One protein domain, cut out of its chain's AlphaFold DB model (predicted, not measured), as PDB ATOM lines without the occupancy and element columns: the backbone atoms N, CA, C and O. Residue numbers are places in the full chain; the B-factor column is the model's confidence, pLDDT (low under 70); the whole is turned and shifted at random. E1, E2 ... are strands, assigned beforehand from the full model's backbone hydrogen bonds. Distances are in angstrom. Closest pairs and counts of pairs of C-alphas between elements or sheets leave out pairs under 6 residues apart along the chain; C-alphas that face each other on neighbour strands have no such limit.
ATOM      1  N   TYR A 162     330.600 192.100 271.422       63.28
ATOM      2  CA  TYR A 162     329.181 191.958 271.178       63.28
ATOM      3  C   TYR A 162     328.816 192.805 269.955       63.28
ATOM      4  O   TYR A 162     329.370 193.884 269.731       63.28
ATOM      5  N   ARG A 163     327.906 192.278 269.144       71.62
ATOM      6  CA  ARG A 163     327.261 192.981 268.040       71.62
ATOM      7  C   ARG A 163     325.800 193.115 268.432       71.62
ATOM      8  O   ARG A 163     325.175 192.103 268.747       71.62
ATOM      9  N   ILE A 164     325.292 194.340 268.479       81.31
ATOM     10  CA  ILE A 164     323.874 194.592 268.765       81.31
ATOM     11  C   ILE A 164     323.173 194.739 267.425       81.31
ATOM     12  O   ILE A 164     323.650 195.469 266.559       81.31
ATOM     13  N   GLU A 165     322.061 194.041 267.254       80.12
ATOM     14  CA  GLU A 165     321.220 194.130 266.067       80.12
ATOM     15  C   GLU A 165     319.824 194.562 266.503       80.12
ATOM     16  O   GLU A 165     319.203 193.907 267.340       80.12
ATOM     17  N   TYR A 166     319.336 195.669 265.951       80.62
ATOM     18  CA  TYR A 166     317.938 196.060 266.084       80.62
ATOM     19  C   TYR A 166     317.125 195.243 265.097       80.62
ATOM     20  O   TYR A 166     317.311 195.390 263.894       80.62
ATOM     21  N   LEU A 167     316.256 194.373 265.594       79.88
ATOM     22  CA  LEU A 167     315.417 193.515 264.764       79.88
ATOM     23  C   LEU A 167     314.177 194.289 264.300       79.88
ATOM     24  O   LEU A 167     313.570 194.998 265.093       79.88
ATOM     25  N   ALA A 168     313.763 194.120 263.046       75.81
ATOM     26  CA  ALA A 168     312.522 194.695 262.520       75.81
ATOM     27  C   ALA A 168     311.295 193.837 262.902       75.81
ATOM     28  O   ALA A 168     310.564 193.366 262.033       75.81
ATOM     29  N   LEU A 169     311.121 193.572 264.202       75.00
ATOM     30  CA  LEU A 169     310.008 192.787 264.764       75.00
ATOM     31  C   LEU A 169     308.992 193.643 265.532       75.00
ATOM     32  O   LEU A 169     308.017 193.105 266.064       75.00
ATOM     33  N   ASP A 170     309.239 194.951 265.588       75.88
ATOM     34  CA  ASP A 170     308.432 195.917 266.320       75.88
ATOM     35  C   ASP A 170     307.000 195.932 265.775       75.88
ATOM     36  O   ASP A 170     306.765 196.023 264.564       75.88
ATOM     37  N   THR A 171     306.030 195.843 266.677       74.19
ATOM     38  CA  THR A 171     304.614 196.026 266.370       74.19
ATOM     39  C   THR A 171     304.166 197.404 266.880       74.19
ATOM     40  O   THR A 171     304.905 198.102 267.570       74.19
ATOM     41  N   PRO A 172     302.953 197.871 266.540       73.19
ATOM     42  CA  PRO A 172     302.415 199.109 267.114       73.19
ATOM     43  C   PRO A 172     302.065 199.013 268.612       73.19
ATOM     44  O   PRO A 172     301.608 200.000 269.190       73.19
ATOM     45  N   GLY A 173     302.154 197.816 269.201       74.31
ATOM     46  CA  GLY A 173     301.780 197.524 270.579       74.31
ATOM     47  C   GLY A 173     302.956 197.533 271.548       74.31
ATOM     48  O   GLY A 173     304.024 198.048 271.263       74.31
ATOM     49  N   GLU A 174     302.731 196.972 272.732       79.94
ATOM     50  CA  GLU A 174     303.783 196.731 273.720       79.94
ATOM     51  C   GLU A 174     304.344 195.318 273.513       79.94
ATOM     52  O   GLU A 174     303.583 194.352 273.619       79.94
ATOM     53  N   GLU A 175     305.647 195.178 273.259       82.19
ATOM     54  CA  GLU A 175     306.320 193.881 273.130       82.19
ATOM     55  C   GLU A 175     307.216 193.565 274.323       82.19
ATOM     56  O   GLU A 175     308.016 194.385 274.778       82.19
ATOM     57  N   PHE A 176     307.123 192.337 274.831       84.81
ATOM     58  CA  PHE A 176     307.963 191.896 275.940       84.81
ATOM     59  C   PHE A 176     308.081 190.370 276.022       84.81
ATOM     60  O   PHE A 176     307.435 189.615 275.294       84.81
ATOM     61  N   SER A 177     308.942 189.912 276.936       87.88
ATOM     62  CA  SER A 177     309.187 188.494 277.236       87.88
ATOM     63  C   SER A 177     309.593 187.634 276.025       87.88
ATOM     64  O   SER A 177     308.932 186.631 275.746       87.88
ATOM     65  N   PRO A 178     310.682 187.971 275.305       88.19
ATOM     66  CA  PRO A 178     311.183 187.116 274.236       88.19
ATOM     67  C   PRO A 178     311.743 185.796 274.794       88.19
ATOM     68  O   PRO A 178     312.473 185.780 275.788       88.19
ATOM     69  N   ALA A 179     311.443 184.688 274.121       87.19
ATOM     70  CA  ALA A 179     311.929 183.350 274.437       87.19
ATOM     71  C   ALA A 179     312.333 182.596 273.162       87.19
ATOM     72  O   ALA A 179     311.716 182.734 272.106       87.19
ATOM     73  N   PHE A 180     313.370 181.760 273.253       86.81
ATOM     74  CA  PHE A 180     313.747 180.889 272.140       86.81
ATOM     75  C   PHE A 180     312.799 179.693 272.046       86.81
ATOM     76  O   PHE A 180     312.576 178.992 273.033       86.81
ATOM     77  N   PHE A 181     312.297 179.427 270.842       82.44
ATOM     78  CA  PHE A 181     311.457 178.268 270.556       82.44
ATOM     79  C   PHE A 181     311.804 177.712 269.177       82.44
ATOM     80  O   PHE A 181     311.769 178.436 268.185       82.44
ATOM     81  N   GLN A 182     312.139 176.420 269.113       82.00
ATOM     82  CA  GLN A 182     312.610 175.767 267.885       82.00
ATOM     83  C   GLN A 182     313.764 176.557 267.223       82.00
ATOM     84  O   GLN A 182     314.737 176.890 267.900       82.00
ATOM     85  N   ASN A 183     313.669 176.849 265.921       82.94
ATOM     86  CA  ASN A 183     314.635 177.669 265.181       82.94
ATOM     87  C   ASN A 183     314.283 179.172 265.186       82.94
ATOM     88  O   ASN A 183     314.877 179.940 264.433       82.94
ATOM     89  N   GLY A 184     313.312 179.602 265.995       84.75
ATOM     90  CA  GLY A 184     312.769 180.958 265.976       84.75
ATOM     91  C   GLY A 184     312.738 181.649 267.340       84.75
ATOM     92  O   GLY A 184     313.318 181.190 268.334       84.75
ATOM     93  N   LEU A 185     312.057 182.790 267.364       86.12
ATOM     94  CA  LEU A 185     311.824 183.623 268.539       86.12
ATOM     95  C   LEU A 185     310.322 183.712 268.801       86.12
ATOM     96  O   LEU A 185     309.550 184.016 267.896       86.12
ATOM     97  N   VAL A 186     309.913 183.468 270.040       87.81
ATOM     98  CA  VAL A 186     308.546 183.703 270.504       87.81
ATOM     99  C   VAL A 186     308.546 184.930 271.393       87.81
ATOM    100  O   VAL A 186     309.423 185.065 272.243       87.81
ATOM    101  N   TYR A 187     307.584 185.822 271.213       87.12
ATOM    102  CA  TYR A 187     307.444 187.022 272.032       87.12
ATOM    103  C   TYR A 187     305.974 187.384 272.204       87.12
ATOM    104  O   TYR A 187     305.114 186.942 271.441       87.12
ATOM    105  N   VAL A 188     305.679 188.153 273.246       86.88
ATOM    106  CA  VAL A 188     304.335 188.671 273.497       86.88
ATOM    107  C   VAL A 188     304.243 190.049 272.866       86.88
ATOM    108  O   VAL A 188     305.153 190.851 273.064       86.88
ATOM    109  N   ALA A 189     303.151 190.330 272.159       85.31
ATOM    110  CA  ALA A 189     302.809 191.688 271.760       85.31
ATOM    111  C   ALA A 189     301.357 192.010 272.110       85.31
ATOM    112  O   ALA A 189     300.455 191.180 271.962       85.31
ATOM    113  N   GLY A 190     301.124 193.236 272.567       74.94
ATOM    114  CA  GLY A 190     299.778 193.768 272.713       74.94
ATOM    115  C   GLY A 190     299.168 194.038 271.342       74.94
ATOM    116  O   GLY A 190     299.637 194.903 270.610       74.94
ATOM    117  N   THR A 191     298.090 193.344 270.986       65.69
ATOM    118  CA  THR A 191     297.289 193.742 269.828       65.69
ATOM    119  C   THR A 191     296.236 194.742 270.284       65.69
ATOM    120  O   THR A 191     295.493 194.501 271.239       65.69
ATOM    121  N   GLN A 192     296.113 195.865 269.565       56.78
ATOM    122  CA  GLN A 192     294.908 196.691 269.633       56.78
ATOM    123  C   GLN A 192     293.770 195.902 268.976       56.78
ATOM    124  O   GLN A 192     293.427 196.092 267.811       56.78
ATOM    125  N   GLY A 193     293.244 194.913 269.696       50.62
ATOM    126  CA  GLY A 193     292.103 194.137 269.249       50.62
ATOM    127  C   GLY A 193     290.929 195.081 269.028       50.62
ATOM    128  O   GLY A 193     290.561 195.831 269.928       50.62
ATOM    129  N   GLY A 194     290.309 195.021 267.848       47.56
ATOM    130  CA  GLY A 194     289.063 195.728 267.522       47.56
ATOM    131  C   GLY A 194     287.845 195.246 268.323       47.56
ATOM    132  O   GLY A 194     286.720 195.317 267.840       47.56
ATOM    133  N   THR A 195     288.049 194.703 269.523       47.97
ATOM    134  CA  THR A 195     286.992 194.277 270.426       47.97
ATOM    135  C   THR A 195     286.635 195.430 271.361       47.97
ATOM    136  O   THR A 195     287.476 196.027 272.026       47.97
ATOM    137  N   THR A 196     285.342 195.733 271.435       50.28
ATOM    138  CA  THR A 196     284.726 196.835 272.201       50.28
ATOM    139  C   THR A 196     284.946 196.748 273.723       50.28
ATOM    140  O   THR A 196     284.464 197.591 274.477       50.28
ATOM    141  N   VAL A 197     285.664 195.731 274.211       52.38
ATOM    142  CA  VAL A 197     285.872 195.464 275.634       52.38
ATOM    143  C   VAL A 197     287.277 195.907 276.028       52.38
ATOM    144  O   VAL A 197     288.241 195.152 275.930       52.38
ATOM    145  N   LYS A 198     287.390 197.147 276.513       52.69
ATOM    146  CA  LYS A 198     288.599 197.626 277.190       52.69
ATOM    147  C   LYS A 198     288.708 196.960 278.564       52.69
ATOM    148  O   LYS A 198     287.864 197.179 279.433       52.69
ATOM    149  N   GLY A 199     289.752 196.158 278.767       54.34
ATOM    150  CA  GLY A 199     290.125 195.659 280.088       54.34
ATOM    151  C   GLY A 199     290.498 196.819 281.018       54.34
ATOM    152  O   GLY A 199     291.124 197.788 280.604       54.34
ATOM    153  N   LYS A 200     290.108 196.740 282.292       54.62
ATOM    154  CA  LYS A 200     290.263 197.818 283.290       54.62
ATOM    155  C   LYS A 200     291.710 198.053 283.770       54.62
ATOM    156  O   LYS A 200     291.911 198.794 284.726       54.62
ATOM    157  N   GLY A 201     292.702 197.411 283.151       55.19
ATOM    158  CA  GLY A 201     294.097 197.417 283.586       55.19
ATOM    159  C   GLY A 201     295.041 197.866 282.480       55.19
ATOM    160  O   GLY A 201     295.452 197.037 281.685       55.19
ATOM    161  N   GLY A 202     295.369 199.160 282.466       51.44
ATOM    162  CA  GLY A 202     296.644 199.765 282.040       51.44
ATOM    163  C   GLY A 202     297.225 199.560 280.631       51.44
ATOM    164  O   GLY A 202     298.011 200.409 280.235       51.44
ATOM    165  N   GLY A 203     296.880 198.508 279.890       55.91
ATOM    166  CA  GLY A 203     297.469 198.172 278.588       55.91
ATOM    167  C   GLY A 203     296.498 198.375 277.426       55.91
ATOM    168  O   GLY A 203     295.276 198.319 277.595       55.91
ATOM    169  N   ALA A 204     297.040 198.608 276.229       53.25
ATOM    170  CA  ALA A 204     296.276 198.959 275.027       53.25
ATOM    171  C   ALA A 204     295.446 197.810 274.401       53.25
ATOM    172  O   ALA A 204     294.874 197.994 273.326       53.25
ATOM    173  N   GLY A 205     295.322 196.646 275.048       63.84
ATOM    174  CA  GLY A 205     294.540 195.525 274.525       63.84
ATOM    175  C   GLY A 205     294.819 194.188 275.210       63.84
ATOM    176  O   GLY A 205     295.388 194.133 276.301       63.84
ATOM    177  N   PHE A 206     294.386 193.104 274.561       69.75
ATOM    178  CA  PHE A 206     294.768 191.740 274.931       69.75
ATOM    179  C   PHE A 206     296.173 191.428 274.400       69.75
ATOM    180  O   PHE A 206     296.618 191.996 273.403       69.75
ATOM    181  N   LEU A 207     296.868 190.524 275.084       78.50
ATOM    182  CA  LEU A 207     298.205 190.078 274.708       78.50
ATOM    183  C   LEU A 207     298.097 188.860 273.792       78.50
ATOM    184  O   LEU A 207     297.488 187.856 274.172       78.50
ATOM    185  N   ASP A 208     298.711 188.945 272.617       78.81
ATOM    186  CA  ASP A 208     298.873 187.828 271.694       78.81
ATOM    187  C   ASP A 208     300.321 187.325 271.751       78.81
ATOM    188  O   ASP A 208     301.269 188.074 271.993       78.81
ATOM    189  N   LEU A 209     300.495 186.030 271.506       83.31
ATOM    190  CA  LEU A 209     301.808 185.416 271.367       83.31
ATOM    191  C   LEU A 209     302.172 185.353 269.880       83.31
ATOM    192  O   LEU A 209     301.358 184.903 269.070       83.31
ATOM    193  N   LEU A 210     303.375 185.791 269.514       84.75
ATOM    194  CA  LEU A 210     303.891 185.760 268.145       84.75
ATOM    195  C   LEU A 210     305.120 184.863 268.035       84.75
ATOM    196  O   LEU A 210     305.890 184.720 268.981       84.75
ATOM    197  N   TYR A 211     305.298 184.270 266.857       85.69
ATOM    198  CA  TYR A 211     306.437 183.457 266.459       85.69
ATOM    199  C   TYR A 211     307.117 184.066 265.234       85.69
ATOM    200  O   TYR A 211     306.514 184.150 264.164       85.69
ATOM    201  N   ALA A 212     308.382 184.445 265.381       85.81
ATOM    202  CA  ALA A 212     309.259 184.815 264.282       85.81
ATOM    203  C   ALA A 212     310.143 183.606 263.913       85.81
ATOM    204  O   ALA A 212     310.970 183.190 264.737       85.81
ATOM    205  N   PRO A 213     309.967 183.001 262.720       81.94
ATOM    206  CA  PRO A 213     310.787 181.876 262.281       81.94
ATOM    207  C   PRO A 213     312.220 182.319 261.950       81.94
ATOM    208  O   PRO A 213     312.490 183.499 261.749       81.94
ATOM    209  N   ASP A 214     313.133 181.348 261.886       78.94
ATOM    210  CA  ASP A 214     314.514 181.520 261.424       78.94
ATOM    211  C   ASP A 214     315.276 182.665 262.097       78.94
ATOM    212  O   ASP A 214     315.675 183.648 261.475       78.94
ATOM    213  N   ARG A 215     315.577 182.476 263.386       75.31
ATOM    214  CA  ARG A 215     316.313 183.422 264.243       75.31
ATOM    215  C   ARG A 215     317.580 183.989 263.596       75.31
ATOM    216  O   ARG A 215     317.922 185.143 263.825       75.31
ATOM    217  N   ASN A 216     318.299 183.174 262.829       77.25
ATOM    218  CA  ASN A 216     319.559 183.576 262.202       77.25
ATOM    219  C   ASN A 216     319.360 184.475 260.967       77.25
ATOM    220  O   ASN A 216     320.340 184.993 260.442       77.25
ATOM    221  N   ASN A 217     318.124 184.620 260.485       75.19
ATOM    222  CA  ASN A 217     317.761 185.375 259.290       75.19
ATOM    223  C   ASN A 217     316.634 186.383 259.575       75.19
ATOM    224  O   ASN A 217     315.796 186.669 258.714       75.19
ATOM    225  N   LEU A 218     316.592 186.897 260.806       76.00
ATOM    226  CA  LEU A 218     315.699 187.990 261.163       76.00
ATOM    227  C   LEU A 218     316.258 189.299 260.583       76.00
ATOM    228  O   LEU A 218     317.456 189.563 260.719       76.00
ATOM    229  N   PRO A 219     315.425 190.126 259.930       72.81
ATOM    230  CA  PRO A 219     315.881 191.378 259.349       72.81
ATOM    231  C   PRO A 219     316.357 192.331 260.451       72.81
ATOM    232  O   PRO A 219     315.579 192.728 261.320       72.81
ATOM    233  N   ALA A 220     317.635 192.707 260.406       74.31
ATOM    234  CA  ALA A 220     318.199 193.731 261.275       74.31
ATOM    235  C   ALA A 220     318.111 195.107 260.596       74.31
ATOM    236  O   ALA A 220     318.587 195.269 259.475       74.31
ATOM    237  N   THR A 221     317.541 196.097 261.280       75.00
ATOM    238  CA  THR A 221     317.454 197.500 260.847       75.00
ATOM    239  C   THR A 221     318.777 198.230 261.062       75.00
ATOM    240  O   THR A 221     319.252 198.941 260.179       75.00
ATOM    241  N   THR A 222     319.404 198.025 262.221       76.75
ATOM    242  CA  THR A 222     320.641 198.716 262.611       76.75
ATOM    243  C   THR A 222     321.574 197.748 263.313       76.75
ATOM    244  O   THR A 222     321.145 196.938 264.133       76.75
ATOM    245  N   ILE A 223     322.863 197.839 263.002       78.19
ATOM    246  CA  ILE A 223     323.917 197.046 263.627       78.19
ATOM    247  C   ILE A 223     324.850 197.983 264.374       78.19
ATOM    248  O   ILE A 223     325.440 198.869 263.760       78.19
ATOM    249  N   ILE A 224     325.048 197.745 265.667       79.56
ATOM    250  CA  ILE A 224     326.079 198.417 266.457       79.56
ATOM    251  C   ILE A 224     327.273 197.475 266.601       79.56
ATOM    252  O   ILE A 224     327.162 196.378 267.161       79.56
ATOM    253  N   GLY A 225     328.415 197.900 266.059       74.81
ATOM    254  CA  GLY A 225     329.683 197.183 266.174       74.81
ATOM    255  C   GLY A 225     330.325 197.329 267.556       74.81
ATOM    256  O   GLY A 225     329.988 198.214 268.339       74.81
ATOM    257  N   SER A 226     331.334 196.506 267.839       69.50
ATOM    258  CA  SER A 226     332.112 196.549 269.092       69.50
ATOM    259  C   SER A 226     332.867 197.868 269.329       69.50
ATOM    260  O   SER A 226     333.367 198.115 270.423       69.50
ATOM    261  N   ASN A 227     332.950 198.714 268.304       74.69
ATOM    262  CA  ASN A 227     333.506 200.064 268.314       74.69
ATOM    263  C   ASN A 227     332.449 201.161 268.572       74.69
ATOM    264  O   ASN A 227     332.795 202.339 268.517       74.69
ATOM    265  N   GLY A 228     331.186 200.794 268.812       70.38
ATOM    266  CA  GLY A 228     330.076 201.728 269.022       70.38
ATOM    267  C   GLY A 228     329.598 202.443 267.755       70.38
ATOM    268  O   GLY A 228     328.809 203.373 267.855       70.38
ATOM    269  N   GLN A 229     330.080 202.046 266.572       77.44
ATOM    270  CA  GLN A 229     329.611 202.595 265.300       77.44
ATOM    271  C   GLN A 229     328.298 201.918 264.902       77.44
ATOM    272  O   GLN A 229     328.217 200.686 264.881       77.44
ATOM    273  N   GLU A 230     327.295 202.727 264.571       79.69
ATOM    274  CA  GLU A 230     325.994 202.267 264.095       79.69
ATOM    275  C   GLU A 230     325.983 202.232 262.565       79.69
ATOM    276  O   GLU A 230     326.288 203.220 261.898       79.69
ATOM    277  N   VAL A 231     325.626 201.083 261.999       79.06
ATOM    278  CA  VAL A 231     325.447 200.904 260.558       79.06
ATOM    279  C   VAL A 231     323.990 200.540 260.310       79.06
ATOM    280  O   VAL A 231     323.546 199.451 260.681       79.06
ATOM    281  N   ALA A 232     323.247 201.455 259.690       75.44
ATOM    282  CA  ALA A 232     321.899 201.182 259.208       75.44
ATOM    283  C   ALA A 232     321.969 200.199 258.029       75.44
ATOM    284  O   ALA A 232     322.727 200.405 257.079       75.44
ATOM    285  N   GLN A 233     321.185 199.128 258.092       67.75
ATOM    286  CA  GLN A 233     321.044 198.181 256.994       67.75
ATOM    287  C   GLN A 233     319.977 198.695 256.018       67.75
ATOM    288  O   GLN A 233     318.914 199.156 256.446       67.75
ATOM    289  N   PRO A 234     320.219 198.639 254.697       60.47
ATOM    290  CA  PRO A 234     319.205 199.002 253.724       60.47
ATOM    291  C   PRO A 234     318.015 198.045 253.844       60.47
ATOM    292  O   PRO A 234     318.157 196.834 253.675       60.47
ATOM    293  N   SER A 235     316.829 198.601 254.107       56.41
ATOM    294  CA  SER A 235     315.571 197.858 254.035       56.41
ATOM    295  C   SER A 235     315.464 197.219 252.650       56.41
ATOM    296  O   SER A 235     315.430 197.919 251.631       56.41
ATOM    297  N   GLN A 236     315.428 195.884 252.598       57.25
ATOM    298  CA  GLN A 236     315.031 195.179 251.389       57.25
ATOM    299  C   GLN A 236     313.552 195.486 251.158       57.25
ATOM    300  O   GLN A 236     312.670 194.780 251.641       57.25
TER     301      GLN A 236
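This is residues 162 to 236 of the 311 residues of the protein "Tetratricopeptide repeat protein" of Cytophagaceae bacterium (UniProt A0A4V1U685). Two small antiparallel sheets of three strands each, set apart along one long axis, are joined by two links, residues 168 to 174 and 213 to 219; a long loop, residues 192 to 205, makes the far end beyond the larger sheet. The larger sheet, E2 E3 E4, is a twisted meander, each strand the antiparallel neighbour of the one before, while the smaller, E1 E5 E6, joins the first strand to the last two. The printed part has 75 residues with six named strands, E1 to E6 in chain order, and no named helix; the class is all strand, though only 34 residues are in named elements, under half. The whole is loose, with a radius of gyration of the C-alphas of 15.4 A, and elongated, spanning 47 by 27 by 24 A.

E1, residues 164 to 167, is an edge strand and the antiparallel neighbour of E5, residues 220 to 224, at 165 degrees; N 221 and O 166 are 2.7 A apart, within hydrogen-bond range. E2, residues 175 to 181, and E3, residues 184 to 191, form a hairpin at 154 degrees, with N 179 and O 186 within hydrogen-bond range at 2.8 A. E3 and E4, residues 206 to 212, form another at 155 degrees, with N 210 and O 187 within hydrogen-bond range at 2.8 A. E3 bends by 52 degrees at residue 188, and its sheet is only just strongly twisted, with C-alphas up to 4.1 A off the best plane. E5 and E6, residues 230 to 232, form a third hairpin at 161 degrees, with N 231 and O 223 within hydrogen-bond range at 2.8 A. Between the sheets, E1 and E2 are apart, and so are E4 and E5.

E1 begins at C-alpha 164, (323.874, 194.592, 268.765), and is 9.4 A long from first to last C-alpha. E2 measures 16.6 A, E3 20.4 A and E4 19.3 A; E3 ends at C-alpha 191, (297.289, 193.742, 269.828). E5 measures 10.5 A, and E6 6.5 A, ending at C-alpha 232, (321.899, 201.182, 259.208).

The two C-alphas farthest apart, those of Thr 196 and Asn 227, are 49.0 A from each other. The printed part has no cut. The link from E3 to E4 is long, with 14 residues; those from E2 to E3 and E5 to E6 are tight. The mean pLDDT of the printed part is 73.1, and it is under 70 at residue 162, residues 191 to 206, residue 226 and residues 233 to 236.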